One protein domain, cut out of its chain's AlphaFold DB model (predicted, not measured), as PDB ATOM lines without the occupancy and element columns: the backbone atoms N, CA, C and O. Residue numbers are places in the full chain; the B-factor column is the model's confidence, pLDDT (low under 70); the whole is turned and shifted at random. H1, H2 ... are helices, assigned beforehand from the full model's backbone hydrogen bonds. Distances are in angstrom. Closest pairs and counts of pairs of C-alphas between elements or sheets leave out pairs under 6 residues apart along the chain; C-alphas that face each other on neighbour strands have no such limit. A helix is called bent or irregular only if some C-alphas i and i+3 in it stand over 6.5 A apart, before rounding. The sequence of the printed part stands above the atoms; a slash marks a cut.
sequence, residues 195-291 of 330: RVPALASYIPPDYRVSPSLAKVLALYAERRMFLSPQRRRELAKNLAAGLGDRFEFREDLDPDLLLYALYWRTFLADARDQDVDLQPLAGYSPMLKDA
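This is residues 195 to 291 of the 330 residues of the protein "RDD family protein" of Rosistilla carotiformis (UniProt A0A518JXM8). One helix, H4, runs through the middle, with H1 and H2 packed across it on opposite sides and the kinked H3 lying across its first end; after H4 a long tail without named elements, residues 269 to 291, folds back past H1. The printed part has 97 residues with four named helices, in the order H1, H2, H3, H4, and no named strand. Its class is all helix, with the helices mostly crossed rather than side by side. The whole is compact, with a radius of gyration of the C-alphas of 13.0 A, and rounded, spanning 31 by 30 by 23 A.

H1, residues 195 to 200, begins at C-alpha 195 at (41.134, -27.452, -19.543) and is 8.6 A long from first to last C-alpha. H2, residues 211 to 224, begins at C-alpha 211 at (63.717, -22.177, -9.495) and is 19.8 A long. H3, residues 229 to 247, is the longest helix at 23.6 A and has a kink of 58 degrees near residue 239. It is irregular, but only just: C-alphas 235 and 238 are 6.8 A apart. H4, residues 255 to 268, is 19.1 A long and ends at C-alpha 268 at (50.079, -30.450, -8.518).

H4 is the hub and touches the three other helices. H1 touches it at a steep tilt of 66 degrees, the same way, and the closest C-alphas, those of Val 196 and Ala 261, are 4.8 A apart. H2 touches H4 at a steep tilt of 67 degrees, opposite ways, with the C-alphas of Leu 217 and Tyr 263 closest at 5.7 A. H3 is about perpendicular to H4, at 73 degrees; H4 touches it with residues 255 to 259 alone, and the closest C-alphas, those of Ala 240 and Pro 255, are 5.2 A apart. H2 and H3 are close but not clearly touching, at a shallow tilt of 30 degrees, opposite ways; their closest C-alphas, those of Arg 224 and Arg 232, are 6.7 A apart. H1 is apart from H2 and from H3. In H1, H2 and H4 every O i to N i+4 pair is within hydrogen-bond range; in H3, 11 of 15 are.

The two C-alphas farthest apart are those of Phe 226 and Lys 289, at 35.1 A. The printed part has no cut. The link from H2 to H3 is tight, and those from H1 to H2 and from H3 to H4 are short. Residues 269 to 291 have C-alphas 11 to 20 A from the mean of the C-alphas. The mean pLDDT of the printed part is 79.4, and 16 residues are under 70: residues 270 to 284 and residue 291.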
ATOM      1  N   ARG A 195      40.254 -27.762 -18.397       80.94
ATOM      2  CA  ARG A 195      41.134 -27.452 -19.543       80.94
ATOM      3  C   ARG A 195      42.614 -27.437 -19.166       80.94
ATOM      4  O   ARG A 195      43.477 -27.579 -20.028       80.94
ATOM      5  N   VAL A 196      42.924 -27.244 -17.886       83.44
ATOM      6  CA  VAL A 196      44.292 -27.036 -17.400       83.44
ATOM      7  C   VAL A 196      45.112 -28.335 -17.412       83.44
ATOM      8  O   VAL A 196      46.209 -28.308 -17.975       83.44
ATOM      9  N   PRO A 197      44.613 -29.482 -16.898       80.44
ATOM     10  CA  PRO A 197      45.273 -30.776 -17.086       80.44
ATOM     11  C   PRO A 197      45.446 -31.145 -18.566       80.44
ATOM     12  O   PRO A 197      46.514 -31.610 -18.963       80.44
ATOM     13  N   ALA A 198      44.427 -30.871 -19.388       80.69
ATOM     14  CA  ALA A 198      44.452 -31.160 -20.818       80.69
ATOM     15  C   ALA A 198      45.494 -30.311 -21.565       80.69
ATOM     16  O   ALA A 198      46.202 -30.829 -22.416       80.69
ATOM     17  N   LEU A 199      45.672 -29.027 -21.227       83.62
ATOM     18  CA  LEU A 199      46.765 -28.232 -21.799       83.62
ATOM     19  C   LEU A 199      48.134 -28.689 -21.268       83.62
ATOM     20  O   LEU A 199      49.117 -28.711 -22.011       83.62
ATOM     21  N   ALA A 200      48.217 -29.069 -19.991       84.88
ATOM     22  CA  ALA A 200      49.462 -29.494 -19.362       84.88
ATOM     23  C   ALA A 200      50.071 -30.752 -20.008       84.88
ATOM     24  O   ALA A 200      51.301 -30.867 -20.038       84.88
ATOM     25  N   SER A 201      49.251 -31.652 -20.565       82.44
ATOM     26  CA  SER A 201      49.728 -32.843 -21.286       82.44
ATOM     27  C   SER A 201      50.443 -32.520 -22.599       82.44
ATOM     28  O   SER A 201      51.258 -33.316 -23.057       82.44
ATOM     29  N   TYR A 202      50.183 -31.354 -23.196       83.25
ATOM     30  CA  TYR A 202      50.877 -30.900 -24.404       83.25
ATOM     31  C   TYR A 202      52.252 -30.283 -24.120       83.25
ATOM     32  O   TYR A 202      53.033 -30.066 -25.045       83.25
ATOM     33  N   ILE A 203      52.573 -29.996 -22.857       85.00
ATOM     34  CA  ILE A 203      53.883 -29.458 -22.490       85.00
ATOM     35  C   ILE A 203      54.908 -30.615 -22.539       85.00
ATOM     36  O   ILE A 203      54.647 -31.672 -21.959       85.00
ATOM     37  N   PRO A 204      56.107 -30.443 -23.132       83.12
ATOM     38  CA  PRO A 204      57.103 -31.514 -23.260       83.12
ATOM     39  C   PRO A 204      57.534 -32.116 -21.909       83.12
ATOM     40  O   PRO A 204      57.856 -31.348 -20.995       83.12
ATOM     41  N   PRO A 205      57.550 -33.451 -21.724       76.50
ATOM     42  CA  PRO A 205      57.785 -34.107 -20.428       76.50
ATOM     43  C   PRO A 205      59.178 -33.832 -19.829       76.50
ATOM     44  O   PRO A 205      59.347 -33.831 -18.611       76.50
ATOM     45  N   ASP A 206      60.160 -33.536 -20.673       81.19
ATOM     46  CA  ASP A 206      61.546 -33.203 -20.340       81.19
ATOM     47  C   ASP A 206      61.745 -31.747 -19.885       81.19
ATOM     48  O   ASP A 206      62.777 -31.411 -19.292       81.19
ATOM     49  N   TYR A 207      60.756 -30.879 -20.109       83.50
ATOM     50  CA  TYR A 207      60.838 -29.480 -19.716       83.50
ATOM     51  C   TYR A 207      60.894 -29.315 -18.192       83.50
ATOM     52  O   TYR A 207      59.958 -29.664 -17.465       83.50
ATOM     53  N   ARG A 208      61.990 -28.724 -17.702       81.62
ATOM     54  CA  ARG A 208      62.180 -28.380 -16.288       81.62
ATOM     55  C   ARG A 208      62.065 -26.881 -16.071       81.62
ATOM     56  O   ARG A 208      62.807 -26.090 -16.652       81.62
ATOM     57  N   VAL A 209      61.169 -26.507 -15.168       85.56
ATOM     58  CA  VAL A 209      60.994 -25.124 -14.733       85.56
ATOM     59  C   VAL A 209      62.160 -24.716 -13.833       85.56
ATOM     60  O   VAL A 209      62.541 -25.440 -12.913       85.56
ATOM     61  N   SER A 210      62.754 -23.552 -14.105       86.56
ATOM     62  CA  SER A 210      63.835 -23.013 -13.277       86.56
ATOM     63  C   SER A 210      63.316 -22.603 -11.888       86.56
ATOM     64  O   SER A 210      62.151 -22.229 -11.762       86.56
ATOM     65  N   PRO A 211      64.158 -22.581 -10.836       75.56
ATOM     66  CA  PRO A 211      63.717 -22.177  -9.495       75.56
ATOM     67  C   PRO A 211      63.103 -20.769  -9.442       75.56
ATOM     68  O   PRO A 211      62.165 -20.520  -8.685       75.56
ATOM     69  N   SER A 212      63.609 -19.844 -10.264       83.06
ATOM     70  CA  SER A 212      63.058 -18.492 -10.380       83.06
ATOM     71  C   SER A 212      61.671 -18.496 -11.020       83.06
ATOM     72  O   SER A 212      60.764 -17.864 -10.485       83.06
ATOM     73  N   LEU A 213      61.479 -19.245 -12.110       85.31
ATOM     74  CA  LEU A 213      60.182 -19.366 -12.775       85.31
ATOM     75  C   LEU A 213      59.169 -20.106 -11.893       85.31
ATOM     76  O   LEU A 213      58.033 -19.665 -11.787       85.31
ATOM     77  N   ALA A 214      59.589 -21.150 -11.176       84.38
ATOM     78  CA  ALA A 214      58.748 -21.871 -10.221       84.38
ATOM     79  C   ALA A 214      58.197 -20.930  -9.136       84.38
ATOM     80  O   ALA A 214      57.003 -20.945  -8.841       84.38
ATOM     81  N   LYS A 215      59.045 -20.045  -8.596       84.00
ATOM     82  CA  LYS A 215      58.623 -19.025  -7.626       84.00
ATOM     83  C   LYS A 215      57.621 -18.036  -8.226       84.00
ATOM     84  O   LYS A 215      56.672 -17.653  -7.552       84.00
ATOM     85  N   VAL A 216      57.825 -17.625  -9.479       88.06
ATOM     86  CA  VAL A 216      56.910 -16.719 -10.190       88.06
ATOM     87  C   VAL A 216      55.557 -17.387 -10.442       88.06
ATOM     88  O   VAL A 216      54.534 -16.767 -10.174       88.06
ATOM     89  N   LEU A 217      55.540 -18.647 -10.885       88.25
ATOM     90  CA  LEU A 217      54.310 -19.419 -11.085       88.25
ATOM     91  C   LEU A 217      53.533 -19.583  -9.779       88.25
ATOM     92  O   LEU A 217      52.326 -19.364  -9.760       88.25
ATOM     93  N   ALA A 218      54.229 -19.899  -8.682       84.62
ATOM     94  CA  ALA A 218      53.615 -19.996  -7.363       84.62
ATOM     95  C   ALA A 218      52.992 -18.658  -6.929       84.62
ATOM     96  O   ALA A 218      51.817 -18.627  -6.575       84.62
ATOM     97  N   LEU A 219      53.732 -17.546  -7.037       86.94
ATOM     98  CA  LEU A 219      53.232 -16.201  -6.715       86.94
ATOM     99  C   LEU A 219      52.055 -15.771  -7.605       86.94
ATOM    100  O   LEU A 219      51.153 -15.066  -7.151       86.94
ATOM    101  N   TYR A 220      52.072 -16.159  -8.882       87.94
ATOM    102  CA  TYR A 220      50.986 -15.882  -9.814       87.94
ATOM    103  C   TYR A 220      49.720 -16.650  -9.430       87.94
ATOM    104  O   TYR A 220      48.675 -16.030  -9.246       87.94
ATOM    105  N   ALA A 221      49.827 -17.971  -9.246       86.44
ATOM    106  CA  ALA A 221      48.718 -18.831  -8.841       86.44
ATOM    107  C   ALA A 221      48.112 -18.383  -7.501       86.44
ATOM    108  O   ALA A 221      46.891 -18.317  -7.368       86.44
ATOM    109  N   GLU A 222      48.961 -17.973  -6.555       82.56
ATOM    110  CA  GLU A 222      48.574 -17.424  -5.253       82.56
ATOM    111  C   GLU A 222      47.677 -16.182  -5.378       82.56
ATOM    112  O   GLU A 222      46.663 -16.047  -4.693       82.56
ATOM    113  N   ARG A 223      48.039 -15.257  -6.274       84.81
ATOM    114  CA  ARG A 223      47.318 -13.989  -6.452       84.81
ATOM    115  C   ARG A 223      46.189 -14.071  -7.466       84.81
ATOM    116  O   ARG A 223      45.358 -13.166  -7.498       84.81
ATOM    117  N   ARG A 224      46.131 -15.131  -8.275       85.75
ATOM    118  CA  ARG A 224      45.190 -15.287  -9.392       85.75
ATOM    119  C   ARG A 224      43.745 -15.022  -8.973       85.75
ATOM    120  O   ARG A 224      43.070 -14.238  -9.640       85.75
ATOM    121  N   MET A 225      43.297 -15.578  -7.842       80.38
ATOM    122  CA  MET A 225      41.920 -15.411  -7.345       80.38
ATOM    123  C   MET A 225      41.542 -13.955  -7.021       80.38
ATOM    124  O   MET A 225      40.374 -13.597  -7.113       80.38
ATOM    125  N   PHE A 226      42.521 -13.096  -6.719       83.75
ATOM    126  CA  PHE A 226      42.314 -11.677  -6.399       83.75
ATOM    127  C   PHE A 226      42.470 -10.744  -7.611       83.75
ATOM    128  O   PHE A 226      42.266  -9.535  -7.499       83.75
ATOM    129  N   LEU A 227      42.870 -11.273  -8.770       86.62
ATOM    130  CA  LEU A 227      43.084 -10.501  -9.994       86.62
ATOM    131  C   LEU A 227      41.866 -10.605 -10.912       86.62
ATOM    132  O   LEU A 227      41.310 -11.690 -11.086       86.62
ATOM    133  N   SER A 228      41.492  -9.491 -11.551       87.75
ATOM    134  CA  SER A 228      40.480  -9.500 -12.612       87.75
ATOM    135  C   SER A 228      40.985 -10.275 -13.844       87.75
ATOM    136  O   SER A 228      42.195 -10.295 -14.091       87.75
ATOM    137  N   PRO A 229      40.096 -10.871 -14.666       85.44
ATOM    138  CA  PRO A 229      40.496 -11.639 -15.854       85.44
ATOM    139  C   PRO A 229      41.381 -10.863 -16.842       85.44
ATOM    140  O   PRO A 229      42.280 -11.427 -17.462       85.44
ATOM    141  N   GLN A 230      41.173  -9.550 -16.971       87.00
ATOM    142  CA  GLN A 230      41.999  -8.679 -17.817       87.00
ATOM    143  C   GLN A 230      43.427  -8.550 -17.267       87.00
ATOM    144  O   GLN A 230      44.394  -8.707 -18.009       87.00
ATOM    145  N   ARG A 231      43.567  -8.342 -15.949       86.56
ATOM    146  CA  ARG A 231      44.872  -8.218 -15.286       86.56
ATOM    147  C   ARG A 231      45.631  -9.547 -15.265       86.56
ATOM    148  O   ARG A 231      46.855  -9.544 -15.371       86.56
ATOM    149  N   ARG A 232      44.926 -10.680 -15.160       90.00
ATOM    150  CA  ARG A 232      45.527 -12.022 -15.284       90.00
ATOM    151  C   ARG A 232      46.204 -12.203 -16.637       90.00
ATOM    152  O   ARG A 232      47.370 -12.590 -16.657       90.00
ATOM    153  N   ARG A 233      45.503 -11.858 -17.724       88.25
ATOM    154  CA  ARG A 233      46.031 -11.910 -19.095       88.25
ATOM    155  C   ARG A 233      47.203 -10.961 -19.299       88.25
ATOM    156  O   ARG A 233      48.214 -11.372 -19.852       88.25
ATOM    157  N   GLU A 234      47.104  -9.727 -18.810       88.06
ATOM    158  CA  GLU A 234      48.183  -8.736 -18.919       88.06
ATOM    159  C   GLU A 234      49.474  -9.205 -18.227       88.06
ATOM    160  O   GLU A 234      50.546  -9.173 -18.829       88.06
ATOM    161  N   LEU A 235      49.367  -9.705 -16.990       89.31
ATOM    162  CA  LEU A 235      50.509 -10.224 -16.228       89.31
ATOM    163  C   LEU A 235      51.089 -11.502 -16.842       89.31
ATOM    164  O   LEU A 235      52.305 -11.694 -16.834       89.31
ATOM    165  N   ALA A 236      50.227 -12.369 -17.371       89.81
ATOM    166  CA  ALA A 236      50.636 -13.627 -17.975       89.81
ATOM    167  C   ALA A 236      51.268 -13.444 -19.358       89.81
ATOM    168  O   ALA A 236      52.166 -14.203 -19.703       89.81
ATOM    169  N   LYS A 237      50.866 -12.423 -20.128       89.31
ATOM    170  CA  LYS A 237      51.254 -12.226 -21.534       89.31
ATOM    171  C   LYS A 237      52.761 -12.317 -21.775       89.31
ATOM    172  O   LYS A 237      53.191 -13.041 -22.665       89.31
ATOM    173  N   ASN A 238      53.564 -11.622 -20.970       85.00
ATOM    174  CA  ASN A 238      55.016 -11.567 -21.174       85.00
ATOM    175  C   ASN A 238      55.704 -12.913 -20.903       85.00
ATOM    176  O   ASN A 238      56.657 -13.270 -21.590       85.00
ATOM    177  N   LEU A 239      55.230 -13.655 -19.900       84.69
ATOM    178  CA  LEU A 239      55.768 -14.974 -19.559       84.69
ATOM    179  C   LEU A 239      55.243 -16.049 -20.516       84.69
ATOM    180  O   LEU A 239      55.997 -16.929 -20.917       84.69
ATOM    181  N   ALA A 240      53.970 -15.952 -20.899       86.56
ATOM    182  CA  ALA A 240      53.312 -16.869 -21.815       86.56
ATOM    183  C   ALA A 240      53.886 -16.774 -23.225       86.56
ATOM    184  O   ALA A 240      54.088 -17.814 -23.825       86.56
ATOM    185  N   ALA A 241      54.204 -15.577 -23.730       85.12
ATOM    186  CA  ALA A 241      54.757 -15.409 -25.077       85.12
ATOM    187  C   ALA A 241      56.058 -16.210 -25.261       85.12
ATOM    188  O   ALA A 241      56.149 -17.060 -26.140       85.12
ATOM    189  N   GLY A 242      57.023 -16.043 -24.348       84.38
ATOM    190  CA  GLY A 242      58.290 -16.780 -24.422       84.38
ATOM    191  C   GLY A 242      58.155 -18.294 -24.205       84.38
ATOM    192  O   GLY A 242      59.026 -19.056 -24.621       84.38
ATOM    193  N   LEU A 243      57.086 -18.745 -23.541       85.00
ATOM    194  CA  LEU A 243      56.766 -20.167 -23.394       85.00
ATOM    195  C   LEU A 243      56.010 -20.714 -24.611       85.00
ATOM    196  O   LEU A 243      56.281 -21.834 -25.026       85.00
ATOM    197  N   GLY A 244      55.106 -19.926 -25.187       83.06
ATOM    198  CA  GLY A 244      54.320 -20.259 -26.368       83.06
ATOM    199  C   GLY A 244      55.210 -20.488 -27.579       83.06
ATOM    200  O   GLY A 244      55.125 -21.550 -28.185       83.06
ATOM    201  N   ASP A 245      56.160 -19.580 -27.823       83.19
ATOM    202  CA  ASP A 245      57.158 -19.726 -28.891       83.19
ATOM    203  C   ASP A 245      58.001 -20.997 -28.713       83.19
ATOM    204  O   ASP A 245      58.342 -21.686 -29.670       83.19
ATOM    205  N   ARG A 246      58.341 -21.330 -27.461       84.31
ATOM    206  CA  ARG A 246      59.196 -22.476 -27.131       84.31
ATOM    207  C   ARG A 246      58.486 -23.819 -27.268       84.31
ATOM    208  O   ARG A 246      59.144 -24.816 -27.556       84.31
ATOM    209  N   PHE A 247      57.190 -23.856 -26.984       85.25
ATOM    210  CA  PHE A 247      56.366 -25.061 -27.060       85.25
ATOM    211  C   PHE A 247      55.575 -25.160 -28.366       85.25
ATOM    212  O   PHE A 247      54.804 -26.101 -28.520       85.25
ATOM    213  N   GLU A 248      55.765 -24.208 -29.287       84.12
ATOM    214  CA  GLU A 248      55.020 -24.100 -30.545       84.12
ATOM    215  C   GLU A 248      53.499 -24.063 -30.316       84.12
ATOM    216  O   GLU A 248      52.723 -24.666 -31.061       84.12
ATOM    217  N   PHE A 249      53.058 -23.366 -29.264       85.25
ATOM    218  CA  PHE A 249      51.638 -23.120 -29.033       85.25
ATOM    219  C   PHE A 249      51.119 -22.009 -29.948       85.25
ATOM    220  O   PHE A 249      51.862 -21.128 -30.379       85.25
ATOM    221  N   ARG A 250      49.820 -22.043 -30.244       81.56
ATOM    222  CA  ARG A 250      49.166 -21.021 -31.064       81.56
ATOM    223  C   ARG A 250      49.092 -19.668 -30.342       81.56
ATOM    224  O   ARG A 250      48.955 -19.609 -29.123       81.56
ATOM    225  N   GLU A 251      49.109 -18.579 -31.110       76.62
ATOM    226  CA  GLU A 251      49.054 -17.204 -30.580       76.62
ATOM    227  C   GLU A 251      47.696 -16.827 -29.957       76.62
ATOM    228  O   GLU A 251      47.621 -15.885 -29.168       76.62
ATOM    229  N   ASP A 252      46.621 -17.549 -30.293       78.75
ATOM    230  CA  ASP A 252      45.268 -17.343 -29.757       78.75
ATOM    231  C   ASP A 252      45.042 -18.000 -28.386       78.75
ATOM    232  O   ASP A 252      43.989 -17.800 -27.776       78.75
ATOM    233  N   LEU A 253      46.014 -18.765 -27.883       82.19
ATOM    234  CA  LEU A 253      45.924 -19.428 -26.587       82.19
ATOM    235  C   LEU A 253      45.904 -18.402 -25.445       82.19
ATOM    236  O   LEU A 253      46.751 -17.509 -25.388       82.19
ATOM    237  N   ASP A 254      44.978 -18.561 -24.492       85.75
ATOM    238  CA  ASP A 254      44.901 -17.672 -23.329       85.75
ATOM    239  C   ASP A 254      46.199 -17.752 -22.491       85.75
ATOM    240  O   ASP A 254      46.509 -18.814 -21.931       85.75
ATOM    241  N   PRO A 255      46.949 -16.638 -22.352       87.81
ATOM    242  CA  PRO A 255      48.169 -16.587 -21.554       87.81
ATOM    243  C   PRO A 255      47.989 -17.052 -20.104       87.81
ATOM    244  O   PRO A 255      48.890 -17.681 -19.549       87.81
ATOM    245  N   ASP A 256      46.846 -16.740 -19.480       89.62
ATOM    246  CA  ASP A 256      46.548 -17.142 -18.095       89.62
ATOM    247  C   ASP A 256      46.475 -18.671 -17.979       89.62
ATOM    248  O   ASP A 256      47.083 -19.271 -17.089       89.62
ATOM    249  N   LEU A 257      45.801 -19.315 -18.937       87.88
ATOM    250  CA  LEU A 257      45.590 -20.761 -18.954       87.88
ATOM    251  C   LEU A 257      46.914 -21.518 -19.137       87.88
ATOM    252  O   LEU A 257      47.145 -22.511 -18.446       87.88
ATOM    253  N   LEU A 258      47.826 -21.004 -19.970       88.94
ATOM    254  CA  LEU A 258      49.167 -21.575 -20.148       88.94
ATOM    255  C   LEU A 258      50.007 -21.524 -18.862       88.94
ATOM    256  O   LEU A 258      50.619 -22.524 -18.476       88.94
ATOM    257  N   LEU A 259      50.037 -20.378 -18.173       89.62
ATOM    258  CA  LEU A 259      50.770 -20.250 -16.908       89.62
ATOM    259  C   LEU A 259      50.174 -21.147 -15.820       89.62
ATOM    260  O   LEU A 259      50.917 -21.747 -15.041       89.62
ATOM    261  N   TYR A 260      48.847 -21.253 -15.771       88.44
ATOM    262  CA  TYR A 260      48.163 -22.076 -14.782       88.44
ATOM    263  C   TYR A 260      48.344 -23.580 -15.052       88.44
ATOM    264  O   TYR A 260      48.553 -24.340 -14.106       88.44
ATOM    265  N   ALA A 261      48.408 -24.003 -16.320       88.38
ATOM    266  CA  ALA A 261      48.789 -25.363 -16.719       88.38
ATOM    267  C   ALA A 261      50.235 -25.698 -16.347       88.38
ATOM    268  O   ALA A 261      50.510 -26.782 -15.828       88.38
ATOM    269  N   LEU A 262      51.158 -24.748 -16.523       88.56
ATOM    270  CA  LEU A 262      52.543 -24.937 -16.104       88.56
ATOM    271  C   LEU A 262      52.675 -25.019 -14.572       88.56
ATOM    272  O   LEU A 262      53.443 -25.841 -14.069       88.56
ATOM    273  N   TYR A 263      51.910 -24.219 -13.822       88.19
ATOM    274  CA  TYR A 263      51.812 -24.333 -12.362       88.19
ATOM    275  C   TYR A 263      51.262 -25.702 -11.941       88.19
ATOM    276  O   TYR A 263      51.872 -26.379 -11.113       88.19
ATOM    277  N   TRP A 264      50.159 -26.147 -12.553       84.94
ATOM    278  CA  TRP A 264      49.563 -27.447 -12.259       84.94
ATOM    279  C   TRP A 264      50.563 -28.580 -12.493       84.94
ATOM    280  O   TRP A 264      50.818 -29.379 -11.598       84.94
ATOM    281  N   ARG A 265      51.242 -28.587 -13.641       85.38
ATOM    282  CA  ARG A 265      52.235 -29.619 -13.946       85.38
ATOM    283  C   ARG A 265      53.431 -29.621 -12.989       85.38
ATOM    284  O   ARG A 265      54.010 -30.672 -12.733       85.38
ATOM    285  N   THR A 266      53.848 -28.457 -12.500       83.62
ATOM    286  CA  THR A 266      55.046 -28.345 -11.652       83.62
ATOM    287  C   THR A 266      54.796 -28.652 -10.183       83.62
ATOM    288  O   THR A 266      55.693 -29.181  -9.531       83.62
ATOM    289  N   PHE A 267      53.618 -28.311  -9.658       79.31
ATOM    290  CA  PHE A 267      53.333 -28.382  -8.221       79.31
ATOM    291  C   PHE A 267      52.197 -29.341  -7.845       79.31
ATOM    292  O   PHE A 267      52.127 -29.738  -6.684       79.31
ATOM    293  N   LEU A 268      51.305 -29.684  -8.781       76.81
ATOM    294  CA  LEU A 268      50.079 -30.450  -8.518       76.81
ATOM    295  C   LEU A 268      50.025 -31.804  -9.232       76.81
ATOM    296  O   LEU A 268      49.384 -32.717  -8.720       76.81
ATOM    297  N   ALA A 269      50.674 -31.943 -10.389       70.25
ATOM    298  CA  ALA A 269      50.735 -33.207 -11.106       70.25
ATOM    299  C   ALA A 269      51.622 -34.191 -10.334       70.25
ATOM    300  O   ALA A 269      52.852 -34.106 -10.360       70.25
ATOM    301  N   ASP A 270      50.989 -35.123  -9.624       57.94
ATOM    302  CA  ASP A 270      51.685 -36.244  -9.010       57.94
ATOM    303  C   ASP A 270      52.217 -37.145 -10.135       57.94
ATOM    304  O   ASP A 270      51.490 -37.492 -11.066       57.94
ATOM    305  N   ALA A 271      53.499 -37.512 -10.088       47.91
ATOM    306  CA  ALA A 271      54.225 -38.121 -11.211       47.91
ATOM    307  C   ALA A 271      53.753 -39.539 -11.616       47.91
ATOM    308  O   ALA A 271      54.483 -40.243 -12.314       47.91
ATOM    309  N   ARG A 272      52.598 -40.009 -11.128       43.91
ATOM    310  CA  ARG A 272      52.209 -41.422 -11.189       43.91
ATOM    311  C   ARG A 272      50.811 -41.743 -11.696       43.91
ATOM    312  O   ARG A 272      50.611 -42.913 -11.987       43.91
ATOM    313  N   ASP A 273      49.880 -40.805 -11.838       48.72
ATOM    314  CA  ASP A 273      48.548 -41.196 -12.312       48.72
ATOM    315  C   ASP A 273      47.726 -40.007 -12.799       48.72
ATOM    316  O   ASP A 273      47.513 -39.060 -12.041       48.72
ATOM    317  N   GLN A 274      47.277 -40.079 -14.052       50.09
ATOM    318  CA  GLN A 274      45.983 -39.580 -14.516       50.09
ATOM    319  C   GLN A 274      45.875 -39.849 -16.020       50.09
ATOM    320  O   GLN A 274      46.570 -39.222 -16.822       50.09
ATOM    321  N   ASP A 275      44.976 -40.759 -16.395       50.75
ATOM    322  CA  ASP A 275      44.318 -40.729 -17.700       50.75
ATOM    323  C   ASP A 275      43.658 -39.349 -17.833       50.75
ATOM    324  O   ASP A 275      42.572 -39.101 -17.308       50.75
ATOM    325  N   VAL A 276      44.378 -38.394 -18.428       58.12
ATOM    326  CA  VAL A 276      43.887 -37.026 -18.604       58.12
ATOM    327  C   VAL A 276      42.738 -37.086 -19.599       58.12
ATOM    328  O   VAL A 276      42.945 -37.376 -20.778       58.12
ATOM    329  N   ASP A 277      41.526 -36.818 -19.121       58.34
ATOM    330  CA  ASP A 277      40.357 -36.709 -19.980       58.34
ATOM    331  C   ASP A 277      40.531 -35.510 -20.923       58.34
ATOM    332  O   ASP A 277      40.490 -34.350 -20.509       58.34
ATOM    333  N   LEU A 278      40.782 -35.801 -22.201       57.81
ATOM    334  CA  LEU A 278      40.970 -34.804 -23.255       57.81
ATOM    335  C   LEU A 278      39.637 -34.240 -23.769       57.81
ATOM    336  O   LEU A 278      39.661 -33.306 -24.571       57.81
ATOM    337  N   GLN A 279      38.485 -34.757 -23.311       57.09
ATOM    338  CA  GLN A 279      37.154 -34.275 -23.704       57.09
ATOM    339  C   GLN A 279      36.973 -32.742 -23.642       57.09
ATOM    340  O   GLN A 279      36.360 -32.206 -24.565       57.09
ATOM    341  N   PRO A 280      37.538 -31.990 -22.671       58.41
ATOM    342  CA  PRO A 280      37.413 -30.528 -22.620       58.41
ATOM    343  C   PRO A 280      38.121 -29.779 -23.762       58.41
ATOM    344  O   PRO A 280      37.792 -28.623 -24.020       58.41
ATOM    345  N   LEU A 281      39.103 -30.405 -24.422       57.09
ATOM    346  CA  LEU A 281      39.789 -29.889 -25.615       57.09
ATOM    347  C   LEU A 281      39.464 -30.729 -26.861       57.09
ATOM    348  O   LEU A 281      40.139 -30.598 -27.882       57.09
ATOM    349  N   ALA A 282      38.458 -31.609 -26.807       54.41
ATOM    350  CA  ALA A 282      38.123 -32.480 -27.925       54.41
ATOM    351  C   ALA A 282      37.735 -31.640 -29.148       54.41
ATOM    352  O   ALA A 282      36.686 -31.006 -29.190       54.41
ATOM    353  N   GLY A 283      38.623 -31.631 -30.141       58.84
ATOM    354  CA  GLY A 283      38.474 -30.836 -31.354       58.84
ATOM    355  C   GLY A 283      39.310 -29.559 -31.401       58.84
ATOM    356  O   GLY A 283      39.386 -29.004 -32.478       58.84
ATOM    357  N   TYR A 284      39.986 -29.125 -30.328       67.31
ATOM    358  CA  TYR A 284      40.928 -27.993 -30.334       67.31
ATOM    359  C   TYR A 284      42.352 -28.464 -30.016       67.31
ATOM    360  O   TYR A 284      42.640 -28.897 -28.903       67.31
ATOM    361  N   SER A 285      43.267 -28.341 -30.983       77.25
ATOM    362  CA  SER A 285      44.698 -28.535 -30.722       77.25
ATOM    363  C   SER A 285      45.357 -27.191 -30.385       77.25
ATOM    364  O   SER A 285      45.270 -26.258 -31.194       77.25
ATOM    365  N   PRO A 286      46.046 -27.071 -29.232       74.75
ATOM    366  CA  PRO A 286      46.775 -25.858 -28.866       74.75
ATOM    367  C   PRO A 286      48.084 -25.692 -29.658       74.75
ATOM    368  O   PRO A 286      48.733 -24.656 -29.542       74.75
ATOM    369  N   MET A 287      48.481 -26.694 -30.451       79.75
ATOM    370  CA  MET A 287      49.732 -26.730 -31.213       79.75
ATOM    371  C   MET A 287      49.630 -25.954 -32.530       79.75
ATOM    372  O   MET A 287      48.674 -26.113 -33.290       79.75
ATOM    373  N   LEU A 288      50.659 -25.172 -32.853       77.19
ATOM    374  CA  LEU A 288      50.738 -24.361 -34.072       77.19
ATOM    375  C   LEU A 288      50.651 -25.219 -35.341       77.19
ATOM    376  O   LEU A 288      49.954 -24.864 -36.290       77.19
ATOM    377  N   LYS A 289      51.304 -26.387 -35.335       76.75
ATOM    378  CA  LYS A 289      51.276 -27.342 -36.454       76.75
ATOM    379  C   LYS A 289      49.870 -27.838 -36.797       76.75
ATOM    380  O   LYS A 289      49.630 -28.144 -37.956       76.75
ATOM    381  N   ASP A 290      48.939 -27.852 -35.845       75.62
ATOM    382  CA  ASP A 290      47.584 -28.382 -36.027       75.62
ATOM    383  C   ASP A 290      46.549 -27.270 -36.274       75.62
ATOM    384  O   ASP A 290      45.369 -27.550 -36.482       75.62
ATOM    385  N   ALA A 291      46.977 -26.002 -36.303       68.56
ATOM    386  CA  ALA A 291      46.095 -24.842 -36.464       68.56
ATOM    387  C   ALA A 291      45.295 -24.848 -37.781       68.56
ATOM    388  O   ALA A 291      44.266 -24.191 -37.885       68.56
TER     389      ALA A 291